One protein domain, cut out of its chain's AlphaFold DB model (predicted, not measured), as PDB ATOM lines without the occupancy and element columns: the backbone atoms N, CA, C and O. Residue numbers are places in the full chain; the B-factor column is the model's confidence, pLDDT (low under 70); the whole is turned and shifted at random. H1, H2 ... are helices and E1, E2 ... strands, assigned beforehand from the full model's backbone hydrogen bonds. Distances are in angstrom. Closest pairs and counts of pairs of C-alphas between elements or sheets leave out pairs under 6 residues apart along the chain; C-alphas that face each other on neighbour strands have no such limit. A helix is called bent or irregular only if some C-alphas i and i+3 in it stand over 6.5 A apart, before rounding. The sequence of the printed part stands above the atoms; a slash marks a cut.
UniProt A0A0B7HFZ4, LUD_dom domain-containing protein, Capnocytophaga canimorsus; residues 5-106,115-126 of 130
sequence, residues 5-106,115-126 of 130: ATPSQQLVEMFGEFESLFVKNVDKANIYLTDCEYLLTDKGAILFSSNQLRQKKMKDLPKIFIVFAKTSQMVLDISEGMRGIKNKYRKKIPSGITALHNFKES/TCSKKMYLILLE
ATOM      1  N   ALA A   5     192.272 134.884 213.867       96.38
ATOM      2  CA  ALA A   5     191.188 134.339 213.061       96.38
ATOM      3  C   ALA A   5     189.916 134.211 213.899       96.38
ATOM      4  O   ALA A   5     189.939 133.644 214.989       96.38
ATOM      5  N   THR A   6     188.792 134.673 213.352       95.81
ATOM      6  CA  THR A   6     187.470 134.494 213.960       95.81
ATOM      7  C   THR A   6     186.419 134.108 212.919       95.81
ATOM      8  O   THR A   6     186.488 134.561 211.772       95.81
ATOM      9  N   PRO A   7     185.456 133.229 213.242       94.56
ATOM     10  CA  PRO A   7     184.263 133.030 212.425       94.56
ATOM     11  C   PRO A   7     183.149 134.044 212.725       94.56
ATOM     12  O   PRO A   7     182.174 134.079 211.979       94.56
ATOM     13  N   SER A   8     183.255 134.824 213.806       94.88
ATOM     14  CA  SER A   8     182.166 135.662 214.308       94.88
ATOM     15  C   SER A   8     182.326 137.108 213.856       94.88
ATOM     16  O   SER A   8     183.238 137.810 214.288       94.88
ATOM     17  N   GLN A   9     181.409 137.567 213.003       93.75
ATOM     18  CA  GLN A   9     181.365 138.966 212.569       93.75
ATOM     19  C   GLN A   9     181.084 139.916 213.746       93.75
ATOM     20  O   GLN A   9     181.650 141.002 213.805       93.75
ATOM     21  N   GLN A  10     180.290 139.469 214.724       93.44
ATOM     22  CA  GLN A  10     179.979 140.246 215.928       93.44
ATOM     23  C   GLN A  10     181.236 140.555 216.749       93.44
ATOM     24  O   GLN A  10     181.355 141.642 217.301       93.44
ATOM     25  N   LEU A  11     182.191 139.621 216.814       95.50
ATOM     26  CA  LEU A  11     183.457 139.857 217.510       95.50
ATOM     27  C   LEU A  11     184.349 140.847 216.755       95.50
ATOM     28  O   LEU A  11     185.018 141.647 217.398       95.50
ATOM     29  N   VAL A  12     184.338 140.830 215.418       95.50
ATOM     30  CA  VAL A  12     185.058 141.836 214.619       95.50
ATOM     31  C   VAL A  12     184.490 143.230 214.886       95.50
ATOM     32  O   VAL A  12     185.249 144.154 215.144       95.50
ATOM     33  N   GLU A  13     183.163 143.367 214.891       95.06
ATOM     34  CA  GLU A  13     182.480 144.635 215.179       95.06
ATOM     35  C   GLU A  13     182.752 145.122 216.609       95.06
ATOM     36  O   GLU A  13     183.090 146.285 216.820       95.06
ATOM     37  N   MET A  14     182.663 144.225 217.595       93.56
ATOM     38  CA  MET A  14     182.908 144.543 219.005       93.56
ATOM     39  C   MET A  14     184.355 144.979 219.275       93.56
ATOM     40  O   MET A  14     184.586 145.824 220.136       93.56
ATOM     41  N   PHE A  15     185.324 144.432 218.537       93.38
ATOM     42  CA  PHE A  15     186.741 144.794 218.624       93.38
ATOM     43  C   PHE A  15     187.199 145.642 217.424       93.38
ATOM     44  O   PHE A  15     188.348 145.524 216.997       93.38
ATOM     45  N   GLY A  16     186.322 146.497 216.883       92.62
ATOM     46  CA  GLY A  16     186.572 147.251 215.646       92.62
ATOM     47  C   GLY A  16     187.830 148.129 215.665       92.62
ATOM     48  O   GLY A  16     188.507 148.256 214.650       92.62
ATOM     49  N   GLU A  17     188.231 148.654 216.828       93.50
ATOM     50  CA  GLU A  17     189.497 149.399 216.981       93.50
ATOM     51  C   GLU A  17     190.740 148.557 216.628       93.50
ATOM     52  O   GLU A  17     191.786 149.089 216.257       93.50
ATOM     53  N   PHE A  18     190.617 147.230 216.698       93.00
ATOM     54  CA  PHE A  18     191.669 146.258 216.425       93.00
ATOM     55  C   PHE A  18     191.446 145.490 215.115       93.00
ATOM     56  O   PHE A  18     192.048 144.432 214.923       93.00
ATOM     57  N   GLU A  19     190.618 146.004 214.195       91.81
ATOM     58  CA  GLU A  19     190.258 145.319 212.943       91.81
ATOM     59  C   GLU A  19     191.491 144.852 212.142       91.81
ATOM     60  O   GLU A  19     191.500 143.757 211.581       91.81
ATOM     61  N   SER A  20     192.582 145.627 212.173       93.88
ATOM     62  CA  SER A  20     193.848 145.302 211.492       93.88
ATOM     63  C   SER A  20     194.547 144.023 211.986       93.88
ATOM     64  O   SER A  20     195.424 143.510 211.292       93.88
ATOM     65  N   LEU A  21     194.173 143.489 213.156       94.56
ATOM     66  CA  LEU A  21     194.672 142.209 213.676       94.56
ATOM     67  C   LEU A  21     193.926 141.000 213.095       94.56
ATOM     68  O   LEU A  21     194.424 139.873 213.188       94.56
ATOM     69  N   PHE A  22     192.733 141.196 212.525       95.12
ATOM     70  CA  PHE A  22     191.896 140.098 212.060       95.12
ATOM     71  C   PHE A  22     192.292 139.623 210.663       95.12
ATOM     72  O   PHE A  22     192.353 140.383 209.697       95.12
ATOM     73  N   VAL A  23     192.493 138.312 210.532       94.94
ATOM     74  CA  VAL A  23     192.847 137.656 209.273       94.94
ATOM     75  C   VAL A  23     191.794 136.630 208.865       94.94
ATOM     76  O   VAL A  23     191.204 135.917 209.678       94.94
ATOM     77  N   LYS A  24     191.569 136.503 207.552       89.75
ATOM     78  CA  LYS A  24     190.608 135.527 207.008       89.75
ATOM     79  C   LYS A  24     191.132 134.091 207.062       89.75
ATOM     80  O   LYS A  24     190.340 133.154 207.216       89.75
ATOM     81  N   ASN A  25     192.446 133.919 206.903       90.00
ATOM     82  CA  ASN A  25     193.094 132.616 206.827       90.00
ATOM     83  C   ASN A  25     193.444 132.096 208.229       90.00
ATOM     84  O   ASN A  25     194.376 132.574 208.866       90.00
ATOM     85  N   VAL A  26     192.709 131.075 208.671       89.69
ATOM     86  CA  VAL A  26     192.892 130.425 209.980       89.69
ATOM     87  C   VAL A  26     194.262 129.767 210.110       89.69
ATOM     88  O   VAL A  26     194.804 129.736 211.205       89.69
ATOM     89  N   ASP A  27     194.821 129.256 209.012       87.19
ATOM     90  CA  ASP A  27     196.090 128.518 209.024       87.19
ATOM     91  C   ASP A  27     197.307 129.449 209.157       87.19
ATOM     92  O   ASP A  27     198.395 128.992 209.495       87.19
ATOM     93  N   LYS A  28     197.127 130.755 208.912       86.50
ATOM     94  CA  LYS A  28     198.153 131.784 209.148       86.50
ATOM     95  C   LYS A  28     198.040 132.434 210.532       86.50
ATOM     96  O   LYS A  28     199.037 132.912 211.061       86.50
ATOM     97  N   ALA A  29     196.856 132.381 211.139       93.81
ATOM     98  CA  ALA A  29     196.582 133.026 212.413       93.81
ATOM     99  C   ALA A  29     197.338 132.393 213.591       93.81
ATOM    100  O   ALA A  29     197.473 131.173 213.706       93.81
ATOM    101  N   ASN A  30     197.765 133.233 214.532       93.12
ATOM    102  CA  ASN A  30     198.369 132.793 215.792       93.12
ATOM    103  C   ASN A  30     197.308 132.499 216.861       93.12
ATOM    104  O   ASN A  30     197.532 131.672 217.750       93.12
ATOM    105  N   ILE A  31     196.166 133.185 216.769       94.75
ATOM    106  CA  ILE A  31     195.081 133.163 217.747       94.75
ATOM    107  C   ILE A  31     193.781 132.800 217.036       94.75
ATOM    108  O   ILE A  31     193.462 133.344 215.979       94.75
ATOM    109  N   TYR A  32     193.013 131.898 217.636       95.62
ATOM    110  CA  TYR A  32     191.631 131.651 217.260       95.62
ATOM    111  C   TYR A  32     190.716 132.304 218.283       95.62
ATOM    112  O   TYR A  32     190.741 131.914 219.446       95.62
ATOM    113  N   LEU A  33     189.926 133.283 217.862       96.38
ATOM    114  CA  LEU A  33     188.936 133.946 218.701       96.38
ATOM    115  C   LEU A  33     187.543 133.547 218.221       96.38
ATOM    116  O   LEU A  33     187.205 133.751 217.058       96.38
ATOM    117  N   THR A  34     186.714 132.994 219.096       96.56
ATOM    118  CA  THR A  34     185.335 132.629 218.754       96.56
ATOM    119  C   THR A  34     184.387 132.922 219.900       96.56
ATOM    120  O   THR A  34     184.801 133.000 221.053       96.56
ATOM    121  N   ASP A  35     183.106 133.055 219.578       96.62
ATOM    122  CA  ASP A  35     182.034 132.961 220.557       96.62
ATOM    123  C   ASP A  35     181.670 131.484 220.813       96.62
ATOM    124  O   ASP A  35     182.167 130.573 220.135       96.62
ATOM    125  N   CYS A  36     180.826 131.246 221.816       96.44
ATOM    126  CA  CYS A  36     180.250 129.935 222.123       96.44
ATOM    127  C   CYS A  36     178.719 129.953 222.036       96.44
ATOM    128  O   CYS A  36     178.095 131.013 222.006       96.44
ATOM    129  N   GLU A  37     178.087 128.779 221.980       97.25
ATOM    130  CA  GLU A  37     176.632 128.690 222.137       97.25
ATOM    131  C   GLU A  37     176.239 128.877 223.603       97.25
ATOM    132  O   GLU A  37     175.473 129.790 223.906       97.25
ATOM    133  N   TYR A  38     176.794 128.045 224.493       97.75
ATOM    134  CA  TYR A  38     176.482 128.029 225.925       97.75
ATOM    135  C   TYR A  38     177.668 127.540 226.766       97.75
ATOM    136  O   TYR A  38     178.491 126.752 226.296       97.75
ATOM    137  N   LEU A  39     177.716 127.973 228.024       97.19
ATOM    138  CA  LEU A  39     178.607 127.469 229.068       97.19
ATOM    139  C   LEU A  39     177.829 126.479 229.943       97.19
ATOM    140  O   LEU A  39     176.782 126.829 230.479       97.19
ATOM    141  N   LEU A  40     178.332 125.257 230.089       96.38
ATOM    142  CA  LEU A  40     177.732 124.204 230.908       96.38
ATOM    143  C   LEU A  40     178.338 124.230 232.306       96.38
ATOM    144  O   LEU A  40     179.525 123.924 232.474       96.38
ATOM    145  N   THR A  41     177.537 124.587 233.303       94.88
ATOM    146  CA  THR A  41     178.031 124.763 234.673       94.88
ATOM    147  C   THR A  41     178.243 123.440 235.404       94.88
ATOM    148  O   THR A  41     179.153 123.352 236.221       94.88
ATOM    149  N   ASP A  42     177.461 122.398 235.094       94.25
ATOM    150  CA  ASP A  42     177.577 121.074 235.725       94.25
ATOM    151  C   ASP A  42     178.926 120.389 235.453       94.25
ATOM    152  O   ASP A  42     179.456 119.665 236.294       94.25
ATOM    153  N   LYS A  43     179.482 120.621 234.262       88.50
ATOM    154  CA  LYS A  43     180.681 119.950 233.746       88.50
ATOM    155  C   LYS A  43     181.864 120.886 233.551       88.50
ATOM    156  O   LYS A  43     182.930 120.414 233.164       88.50
ATOM    157  N   GLY A  44     181.676 122.191 233.756       90.06
ATOM    158  CA  GLY A  44     182.669 123.199 233.391       90.06
ATOM    159  C   GLY A  44     183.078 123.054 231.925       90.06
ATOM    160  O   GLY A  44     184.261 122.924 231.622       90.06
ATOM    161  N   ALA A  45     182.096 122.982 231.027       92.62
ATOM    162  CA  ALA A  45     182.302 122.719 229.604       92.62
ATOM    163  C   ALA A  45     181.714 123.840 228.740       92.62
ATOM    164  O   ALA A  45     180.870 124.608 229.191       92.62
ATOM    165  N   ILE A  46     182.143 123.938 227.483       95.25
ATOM    166  CA  ILE A  46     181.678 124.965 226.542       95.25
ATOM    167  C   ILE A  46     181.061 124.282 225.323       95.25
ATOM    168  O   ILE A  46     181.686 123.418 224.705       95.25
ATOM    169  N   LEU A  47     179.833 124.664 224.976       95.88
ATOM    170  CA  LEU A  47     179.147 124.208 223.774       95.88
ATOM    171  C   LEU A  47     179.507 125.083 222.575       95.88
ATOM    172  O   LEU A  47     179.327 126.300 222.600       95.88
ATOM    173  N   PHE A  48     179.927 124.428 221.498       95.44
ATOM    174  CA  PHE A  48     180.181 125.041 220.198       95.44
ATOM    175  C   PHE A  48     179.361 124.365 219.113       95.44
ATOM    176  O   PHE A  48     179.133 123.157 219.163       95.44
ATOM    177  N   SER A  49     178.998 125.117 218.082       95.31
ATOM    178  CA  SER A  49     178.548 124.566 216.809       95.31
ATOM    179  C   SER A  49     179.697 124.404 215.808       95.31
ATOM    180  O   SER A  49     180.750 125.034 215.917       95.31
ATOM    181  N   SER A  50     179.487 123.600 214.760       92.62
ATOM    182  CA  SER A  50     180.479 123.444 213.680       92.62
ATOM    183  C   SER A  50     180.832 124.762 212.984       92.62
ATOM    184  O   SER A  50     181.948 124.907 212.487       92.62
ATOM    185  N   ASN A  51     179.914 125.734 212.967       92.62
ATOM    186  CA  ASN A  51     180.155 127.059 212.394       92.62
ATOM    187  C   ASN A  51     181.215 127.830 213.196       92.62
ATOM    188  O   ASN A  51     182.133 128.401 212.610       92.62
ATOM    189  N   GLN A  52     181.138 127.765 214.528       94.69
ATOM    190  CA  GLN A  52     182.087 128.406 215.448       94.69
ATOM    191  C   GLN A  52     183.479 127.767 215.402       94.69
ATOM    192  O   GLN A  52     184.472 128.399 215.744       94.69
ATOM    193  N   LEU A  53     183.589 126.530 214.917       91.88
ATOM    194  CA  LEU A  53     184.869 125.843 214.712       91.88
ATOM    195  C   LEU A  53     185.310 125.816 213.237       91.88
ATOM    196  O   LEU A  53     186.287 125.149 212.900       91.88
ATOM    197  N   ARG A  54     184.590 126.506 212.335       89.75
ATOM    198  CA  ARG A  54     184.803 126.481 210.871       89.75
ATOM    199  C   ARG A  54     184.929 125.065 210.291       89.75
ATOM    200  O   ARG A  54     185.702 124.842 209.363       89.75
ATOM    201  N   GLN A  55     184.189 124.104 210.848       87.00
ATOM    202  CA  GLN A  55     184.242 122.680 210.481       87.00
ATOM    203  C   GLN A  55     185.652 122.055 210.575       87.00
ATOM    204  O   GLN A  55     185.890 120.970 210.044       87.00
ATOM    205  N   LYS A  56     186.595 122.717 211.254       85.12
ATOM    206  CA  LYS A  56     187.931 122.194 211.527       85.12
ATOM    207  C   LYS A  56     187.911 121.403 212.830       85.12
ATOM    208  O   LYS A  56     187.132 121.686 213.741       85.12
ATOM    209  N   LYS A  57     188.794 120.409 212.947       83.12
ATOM    210  CA  LYS A  57     189.011 119.748 214.238       83.12
ATOM    211  C   LYS A  57     189.727 120.730 215.158       83.12
ATOM    212  O   LYS A  57     190.546 121.517 214.689       83.12
ATOM    213  N   MET A  58     189.502 120.627 216.470       79.75
ATOM    214  CA  MET A  58     190.163 121.503 217.448       79.75
ATOM    215  C   MET A  58     191.677 121.563 217.238       79.75
ATOM    216  O   MET A  58     192.241 122.649 217.286       79.75
ATOM    217  N   LYS A  59     192.318 120.427 216.923       81.25
ATOM    218  CA  LYS A  59     193.759 120.324 216.640       81.25
ATOM    219  C   LYS A  59     194.253 121.190 215.472       81.25
ATOM    220  O   LYS A  59     195.367 121.690 215.554       81.25
ATOM    221  N   ASP A  60     193.418 121.420 214.460       86.62
ATOM    222  CA  ASP A  60     193.778 122.146 213.232       86.62
ATOM    223  C   ASP A  60     193.593 123.668 213.378       86.62
ATOM    224  O   ASP A  60     193.919 124.437 212.479       86.62
ATOM    225  N   LEU A  61     193.032 124.121 214.502       89.88
ATOM    226  CA  LEU A  61     192.926 125.543 214.822       89.88
ATOM    227  C   LEU A  61     194.277 126.091 215.333       89.88
ATOM    228  O   LEU A  61     195.187 125.318 215.645       89.88
ATOM    229  N   PRO A  62     194.438 127.409 215.477       91.06
ATOM    230  CA  PRO A  62     195.572 127.989 216.194       91.06
ATOM    231  C   PRO A  62     195.775 127.418 217.614       91.06
ATOM    232  O   PRO A  62     194.849 126.874 218.228       91.06
ATOM    233  N   LYS A  63     197.010 127.487 218.136       86.44
ATOM    234  CA  LYS A  63     197.363 126.962 219.475       86.44
ATOM    235  C   LYS A  63     196.747 127.775 220.612       86.44
ATOM    236  O   LYS A  63     196.411 127.198 221.643       86.44
ATOM    237  N   ILE A  64     196.636 129.090 220.426       91.00
ATOM    238  CA  ILE A  64     195.956 129.991 221.355       91.00
ATOM    239  C   ILE A  64     194.494 130.060 220.924       91.00
ATOM    240  O   ILE A  64     194.196 130.487 219.809       91.00
ATOM    241  N   PHE A  65     193.597 129.623 221.797       92.06
ATOM    242  CA  PHE A  65     192.164 129.570 221.550       92.06
ATOM    243  C   PHE A  65     191.451 130.410 222.605       92.06
ATOM    244  O   PHE A  65     191.482 130.093 223.789       92.06
ATOM    245  N   ILE A  66     190.831 131.501 222.186       94.62
ATOM    246  CA  ILE A  66     190.129 132.430 223.061       94.62
ATOM    247  C   ILE A  66     188.639 132.286 222.789       94.62
ATOM    248  O   ILE A  66     188.183 132.418 221.652       94.62
ATOM    249  N   VAL A  67     187.887 132.015 223.846       95.69
ATOM    250  CA  VAL A  67     186.430 131.973 223.823       95.69
ATOM    251  C   VAL A  67     185.912 133.253 224.432       95.69
ATOM    252  O   VAL A  67     186.257 133.580 225.564       95.69
ATOM    253  N   PHE A  68     185.065 133.955 223.698       97.38
ATOM    254  CA  PHE A  68     184.258 135.031 224.233       97.38
ATOM    255  C   PHE A  68     182.874 134.485 224.588       97.38
ATOM    256  O   PHE A  68     182.183 133.924 223.738       97.38
ATOM    257  N   ALA A  69     182.473 134.639 225.841       97.00
ATOM    258  CA  ALA A  69     181.181 134.190 226.332       97.00
ATOM    259  C   ALA A  69     180.529 135.281 227.171       97.00
ATOM    260  O   ALA A  69     181.207 136.139 227.737       97.00
ATOM    261  N   LYS A  70     179.208 135.213 227.284       96.50
ATOM    262  CA  LYS A  70     178.431 136.073 228.168       96.50
ATOM    263  C   LYS A  70     177.838 135.288 229.332       96.50
ATOM    264  O   LYS A  70     177.624 134.079 229.219       96.50
ATOM    265  N   THR A  71     177.561 135.959 230.443       96.19
ATOM    266  CA  THR A  71     176.955 135.338 231.634       96.19
ATOM    267  C   THR A  71     175.549 134.817 231.357       96.19
ATOM    268  O   THR A  71     175.221 133.716 231.799       96.19
ATOM    269  N   SER A  72     174.772 135.498 230.508       96.06
ATOM    270  CA  SER A  72     173.469 135.017 230.018       96.06
ATOM    271  C   SER A  72     173.518 133.679 229.261       96.06
ATOM    272  O   SER A  72     172.480 133.058 229.023       96.06
ATOM    273  N   GLN A  73     174.708 133.211 228.870       96.94
ATOM    274  CA  GLN A  73     174.911 131.944 228.164       96.94
ATOM    275  C   GLN A  73     175.243 130.775 229.099       96.94
ATOM    276  O   GLN A  73     175.521 129.675 228.620       96.94
ATOM    277  N   MET A  74     175.244 130.977 230.416       97.06
ATOM    278  CA  MET A  74     175.394 129.890 231.381       97.06
ATOM    279  C   MET A  74     174.098 129.087 231.498       97.06
ATOM    280  O   MET A  74     173.016 129.643 231.671       97.06
ATOM    281  N   VAL A  75     174.215 127.767 231.411       97.75
ATOM    282  CA  VAL A  75     173.116 126.810 231.585       97.75
ATOM    283  C   VAL A  75     173.592 125.647 232.438       97.75
ATOM    284  O   VAL A  75     174.796 125.375 232.503       97.75
ATOM    285  N   LEU A  76     172.654 124.941 233.072       97.31
ATOM    286  CA  LEU A  76     173.013 123.875 233.995       97.31
ATOM    287  C   LEU A  76     173.757 122.749 233.278       97.31
ATOM    288  O   LEU A  76     174.848 122.380 233.700       97.31
ATOM    289  N   ASP A  77     173.172 122.233 232.195       96.44
ATOM    290  CA  ASP A  77     173.629 121.023 231.521       96.44
ATOM    291  C   ASP A  77     173.447 121.068 229.988       96.44
ATOM    292  O   ASP A  77     172.952 122.032 229.390       96.44
ATOM    293  N   ILE A  78     173.854 119.981 229.324       96.00
ATOM    294  CA  ILE A  78     173.717 119.819 227.867       96.00
ATOM    295  C   ILE A  78     172.247 119.904 227.430       96.00
ATOM    296  O   ILE A  78     171.967 120.424 226.350       96.00
ATOM    297  N   SER A  79     171.307 119.391 228.225       96.88
ATOM    298  CA  SER A  79     169.882 119.365 227.879       96.88
ATOM    299  C   SER A  79     169.323 120.783 227.785       96.88
ATOM    300  O   SER A  79     168.666 121.133 226.798       96.88
ATOM    301  N   GLU A  80     169.636 121.622 228.773       97.75
ATOM    302  CA  GLU A  80     169.288 123.038 228.780       97.75
ATOM    303  C   GLU A  80     169.982 123.797 227.654       97.75
ATOM    304  O   GLU A  80     169.315 124.544 226.934       97.75
ATOM    305  N   GLY A  81     171.274 123.543 227.427       96.88
ATOM    306  CA  GLY A  81     172.016 124.126 226.310       96.88
ATOM    307  C   GLY A  81     171.384 123.792 224.959       96.88
ATOM    308  O   GLY A  81     171.125 124.678 224.147       96.88
ATOM    309  N   MET A  82     171.025 122.529 224.724       96.38
ATOM    310  CA  MET A  82     170.352 122.106 223.493       96.38
ATOM    311  C   MET A  82     168.954 122.716 223.350       96.38
ATOM    312  O   MET A  82     168.556 123.069 222.236       96.38
ATOM    313  N   ARG A  83     168.203 122.872 224.447       96.50
ATOM    314  CA  ARG A  83     166.922 123.599 224.445       96.50
ATOM    315  C   ARG A  83     167.134 125.069 224.082       96.50
ATOM    316  O   ARG A  83     166.421 125.591 223.226       96.50
ATOM    317  N   GLY A  84     168.141 125.709 224.668       96.56
ATOM    318  CA  GLY A  84     168.550 127.071 224.348       96.56
ATOM    319  C   GLY A  84     168.924 127.233 222.873       96.56
ATOM    320  O   GLY A  84     168.461 128.167 222.222       96.56
ATOM    321  N   ILE A  85     169.690 126.297 222.302       96.31
ATOM    322  CA  ILE A  85     170.029 126.278 220.868       96.31
ATOM    323  C   ILE A  85     168.751 126.172 220.025       96.31
ATOM    324  O   ILE A  85     168.558 126.966 219.107       96.31
ATOM    325  N   LYS A  86     167.837 125.245 220.336       94.62
ATOM    326  CA  LYS A  86     166.561 125.113 219.604       94.62
ATOM    327  C   LYS A  86     165.740 126.406 219.627       94.62
ATOM    328  O   LYS A  86     165.196 126.803 218.599       94.62
ATOM    329  N   ASN A  87     165.695 127.083 220.772       94.25
ATOM    330  CA  ASN A  87     164.963 128.339 220.933       94.25
ATOM    331  C   ASN A  87     165.626 129.506 220.183       94.25
ATOM    332  O   ASN A  87     164.925 130.288 219.533       94.25
ATOM    333  N   LYS A  88     166.962 129.603 220.242       94.19
ATOM    334  CA  LYS A  88     167.776 130.608 219.535       94.19
ATOM    335  C   LYS A  88     167.668 130.441 218.018       94.19
ATOM    336  O   LYS A  88     167.468 131.412 217.294       94.19
ATOM    337  N   TYR A  89     167.721 129.202 217.532       93.56
ATOM    338  CA  TYR A  89     167.710 128.864 216.110       93.56
ATOM    339  C   TYR A  89     166.372 128.257 215.667       93.56
ATOM    340  O   TYR A  89     166.312 127.112 215.218       93.56
ATOM    341  N   ARG A  90     165.292 129.050 215.725       86.88
ATOM    342  CA  ARG A  90     163.912 128.591 215.443       86.88
ATOM    343  C   ARG A  90     163.716 127.895 214.091       86.88
ATOM    344  O   ARG A  90     162.832 127.059 213.962       86.88
ATOM    345  N   LYS A  91     164.492 128.273 213.070       88.50
ATOM    346  CA  LYS A  91     164.345 127.744 211.700       88.50
ATOM    347  C   LYS A  91     165.301 126.595 211.389       88.50
ATOM    348  O   LYS A  91     164.916 125.649 210.713       88.50
ATOM    349  N   LYS A  92     166.562 126.701 211.818       91.12
ATOM    350  CA  LYS A  92     167.623 125.761 211.442       91.12
ATOM    351  C   LYS A  92     168.668 125.674 212.544       91.12
ATOM    352  O   LYS A  92     169.492 126.572 212.683       91.12
ATOM    353  N   ILE A  93     168.633 124.573 213.286       91.62
ATOM    354  CA  ILE A  93     169.622 124.248 214.314       91.62
ATOM    355  C   ILE A  93     170.993 124.074 213.639       91.62
ATOM    356  O   ILE A  93     171.077 123.380 212.619       91.62
ATOM    357  N   PRO A  94     172.065 124.688 214.166       91.56
ATOM    358  CA  PRO A  94     173.398 124.496 213.621       91.56
ATOM    359  C   PRO A  94     173.891 123.062 213.863       91.56
ATOM    360  O   PRO A  94     173.556 122.420 214.857       91.56
ATOM    361  N   SER A  95     174.678 122.535 212.927       92.81
ATOM    362  CA  SER A  95     175.172 121.159 212.981       92.81
ATOM    363  C   SER A  95     176.393 121.003 213.894       92.81
ATOM    364  O   SER A  95     177.087 121.971 214.215       92.81
ATOM    365  N   GLY A  96     176.669 119.750 214.270       90.75
ATOM    366  CA  GLY A  96     177.873 119.337 214.995       90.75
ATOM    367  C   GLY A  96     178.088 120.094 216.300       90.75
ATOM    368  O   GLY A  96     179.162 120.656 216.517       90.75
ATOM    369  N   ILE A  97     177.050 120.123 217.140       94.06
ATOM    370  CA  ILE A  97     177.148 120.658 218.496       94.06
ATOM    371  C   ILE A  97     178.109 119.789 219.308       94.06
ATOM    372  O   ILE A  97     177.906 118.582 219.419       94.06
ATOM    373  N   THR A  98     179.145 120.404 219.867       91.38
ATOM    374  CA  THR A  98     180.197 119.721 220.625       91.38
ATOM    375  C   THR A  98     180.395 120.400 221.972       91.38
ATOM    376  O   THR A  98     180.560 121.615 222.027       91.38
ATOM    377  N   ALA A  99     180.413 119.609 223.049       91.44
ATOM    378  CA  ALA A  99     180.804 120.059 224.380       91.44
ATOM    379  C   ALA A  99     182.305 119.840 224.575       91.44
ATOM    380  O   ALA A  99     182.768 118.702 224.702       91.44
ATOM    381  N   LEU A 100     183.064 120.930 224.608       88.06
ATOM    382  CA  LEU A 100     184.474 120.880 224.949       88.06
ATOM    383  C   LEU A 100     184.636 120.966 226.465       88.06
ATOM    384  O   LEU A 100     184.103 121.870 227.100       88.06
ATOM    385  N   HIS A 101     185.375 120.017 227.019       81.38
ATOM    386  CA  HIS A 101     185.715 119.909 228.433       81.38
ATOM    387  C   HIS A 101     187.235 119.737 228.557       81.38
ATOM    388  O   HIS A 101     187.907 119.479 227.560       81.38
ATOM    389  N   ASN A 102     187.767 119.857 229.776       69.38
ATOM    390  CA  ASN A 102     189.196 119.715 230.082       69.38
ATOM    391  C   ASN A 102     190.096 120.708 229.322       69.38
ATOM    392  O   ASN A 102     190.798 120.358 228.380       69.38
ATOM    393  N   PHE A 103     190.130 121.951 229.801       69.81
ATOM    394  CA  PHE A 103     190.935 123.046 229.234       69.81
ATOM    395  C   PHE A 103     192.387 123.095 229.730       69.81
ATOM    396  O   PHE A 103     193.064 124.109 229.572       69.81
ATOM    397  N   LYS A 104     192.861 122.025 230.377       59.72
ATOM    398  CA  LYS A 104     194.250 121.927 230.828       59.72
ATOM    399  C   LYS A 104     195.140 121.579 229.640       59.72
ATOM    400  O   LYS A 104     194.793 120.711 228.843       59.72
ATOM    401  N   GLU A 105     196.310 122.211 229.563       53.97
ATOM    402  CA  GLU A 105     197.411 121.647 228.786       53.97
ATOM    403  C   GLU A 105     197.664 120.243 229.345       53.97
ATOM    404  O   GLU A 105     197.894 120.089 230.546       53.97
ATOM    405  N   SER A 106     197.532 119.210 228.510       51.34
ATOM    406  CA  SER A 106     197.948 117.865 228.895       51.34
ATOM    407  C   SER A 106     199.428 117.943 229.260       51.34
ATOM    408  O   SER A 106     200.253 118.196 228.381       51.34
ATOM    409  N   THR A 115     197.614 114.000 222.332       45.94
ATOM    410  CA  THR A 115     196.689 115.052 222.790       45.94
ATOM    411  C   THR A 115     197.234 116.451 222.513       45.94
ATOM    412  O   THR A 115     198.402 116.764 222.709       45.94
ATOM    413  N   CYS A 116     196.363 117.303 221.977       50.75
ATOM    414  CA  CYS A 116     196.712 118.631 221.497       50.75
ATOM    415  C   CYS A 116     196.830 119.611 222.676       50.75
ATOM    416  O   CYS A 116     195.811 120.017 223.232       50.75
ATOM    417  N   SER A 117     198.051 120.011 223.043       58.50
ATOM    418  CA  SER A 117     198.315 121.053 224.044       58.50
ATOM    419  C   SER A 117     197.970 122.437 223.479       58.50
ATOM    420  O   SER A 117     198.783 123.125 222.857       58.50
ATOM    421  N   LYS A 118     196.701 122.833 223.627       70.12
ATOM    422  CA  LYS A 118     196.215 124.172 223.271       70.12
ATOM    423  C   LYS A 118     196.009 125.007 224.513       70.12
ATOM    424  O   LYS A 118     195.416 124.544 225.481       70.12
ATOM    425  N   LYS A 119     196.434 126.265 224.435       83.06
ATOM    426  CA  LYS A 119     196.156 127.262 225.465       83.06
ATOM    427  C   LYS A 119     194.767 127.810 225.218       83.06
ATOM    428  O   LYS A 119     194.560 128.508 224.224       83.06
ATOM    429  N   MET A 120     193.833 127.468 226.096       87.12
ATOM    430  CA  MET A 120     192.480 128.000 226.044       87.12
ATOM    431  C   MET A 120     192.288 129.107 227.077       87.12
ATOM    432  O   MET A 120     192.644 128.941 228.240       87.12
ATOM    433  N   TYR A 121     191.690 130.212 226.646       92.00
ATOM    434  CA  TYR A 121     191.300 131.330 227.498       92.00
ATOM    435  C   TYR A 121     189.804 131.584 227.347       92.00
ATOM    436  O   TYR A 121     189.265 131.476 226.247       92.00
ATOM    437  N   LEU A 122     189.147 131.945 228.445       93.62
ATOM    438  CA  LEU A 122     187.754 132.373 228.460       93.62
ATOM    439  C   LEU A 122     187.705 133.851 228.849       93.62
ATOM    440  O   LEU A 122     188.185 134.224 229.917       93.62
ATOM    441  N   ILE A 123     187.122 134.673 227.985       95.88
ATOM    442  CA  ILE A 123     186.718 136.044 228.286       95.88
ATOM    443  C   ILE A 123     185.226 135.984 228.579       95.88
ATOM    444  O   ILE A 123     184.436 135.663 227.691       95.88
ATOM    445  N   LEU A 124     184.859 136.264 229.824       96.38
ATOM    446  CA  LEU A 124     183.473 136.284 230.261       96.38
ATOM    447  C   LEU A 124     183.012 137.734 230.416       96.38
ATOM    448  O   LEU A 124     183.597 138.484 231.195       96.38
ATOM    449  N   LEU A 125     181.976 138.112 229.671       95.88
ATOM    450  CA  LEU A 125     181.333 139.419 229.764       95.88
ATOM    451  C   LEU A 125     180.018 139.302 230.541       95.88
ATOM    452  O   LEU A 125     179.171 138.478 230.202       95.88
ATOM    453  N   GLU A 126     179.831 140.159 231.541       94.56
ATOM    454  CA  GLU A 126     178.529 140.329 232.189       94.56
ATOM    455  C   GLU A 126     177.589 141.102 231.261       94.56
ATOM    456  O   GLU A 126     177.892 142.229 230.863       94.56
TER     457      GLU A 126
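What this domain is: This is residues 5 to 106 and 115 to 126 of the 130 residues of the protein "LUD_dom domain-containing protein" of Capnocytophaga canimorsus (UniProt A0A0B7HFZ4). Look for two small sheets set at a corner: a parallel one, E1, E4 and E6, and an antiparallel one, E2, E3 and E5, joined where E1 runs on into E2 at 92 degrees. H3 packs on one face of the antiparallel sheet, while the short helices H1 and H2 lie away from it on the E1 side of the parallel sheet, with residues 13 to 18 sticking out. The printed part has 114 residues, with three named helices and six named strands in the order H1 H2 E1 E2 E3 E4 H3 E5 E6. The class is mixed, helices and strands, with under half of the residues in named elements. The whole is compact and rounded, with a radius of gyration of the C-alphas of 14.0 A and spans of 37 by 33 by 27 A.

Where its parts are: Find C-alpha 31 at (195.081, 133.163, 217.747), where E1, residues 31 to 35, begins; it runs 13.3 A. In the same sheet, whose order is E1, E4, E6, E4 is residues 64 to 70, 19.8 A long, and its neighbour E6 is residues 119 to 125, 19.6 A long, which ends at C-alpha 125 at (181.333, 139.419, 229.764). The other sheet holds E2, residues 38 to 40, E3, residues 45 to 48, and E5, residues 98 to 100. H3, residues 78 to 88, begins at C-alpha 78 at (173.717, 119.819, 227.867) and runs 14.9 A. H1 is residues 9 to 14, and H2 is residues 16 to 21; H2 is irregular, with C-alphas 17 and 20 8.1 A apart.

How they stand to each other: Start at inner strand E4: E1 is parallel to it at 20 degrees, with N 32 and O 64 2.8 A apart, and E6 is parallel to it at 20 degrees, with N 67 and O 121 2.8 A apart. H1 only grazes this sheet, with its residues 9 to 12; the closest C-alphas of H1 and E1, Leu 11 and Thr 34, are 7.6 A apart. H1 and H2 are close but not clearly touching, Val 12 and Glu 19 having the closest C-alphas at 6.5 A. In the other sheet E2 and E3 form a hairpin, with N 40 and O 45 2.8 A apart, and E3 and E5 are antiparallel, with N 48 and O 98 2.9 A apart. H3 on one face of this sheet gives two layers, a helix and a sheet, at a height over the sheet of 7.7 A; the closest C-alphas of H3 and E2, Gly 81 and Tyr 38, are 5.9 A apart. Every O i to N i+4 pair is within hydrogen-bond range in H1 and H3, but 0 of 2 in H2, which has 2 of 3 O i to N i+3 pairs within range.

The domain as a whole: The two farthest C-alphas, Lys 91 and Ser 106, are 39.0 A apart. Residues 107 to 114 are not printed, and C-alphas 106 and 115 across this cut are 6.8 A apart. Of the links printed whole, E3 to E4, residues 49 to 63, is long. The mean pLDDT of the printed part is 90.3; look for values under 70 at residues 102 to 106 and 115 to 117.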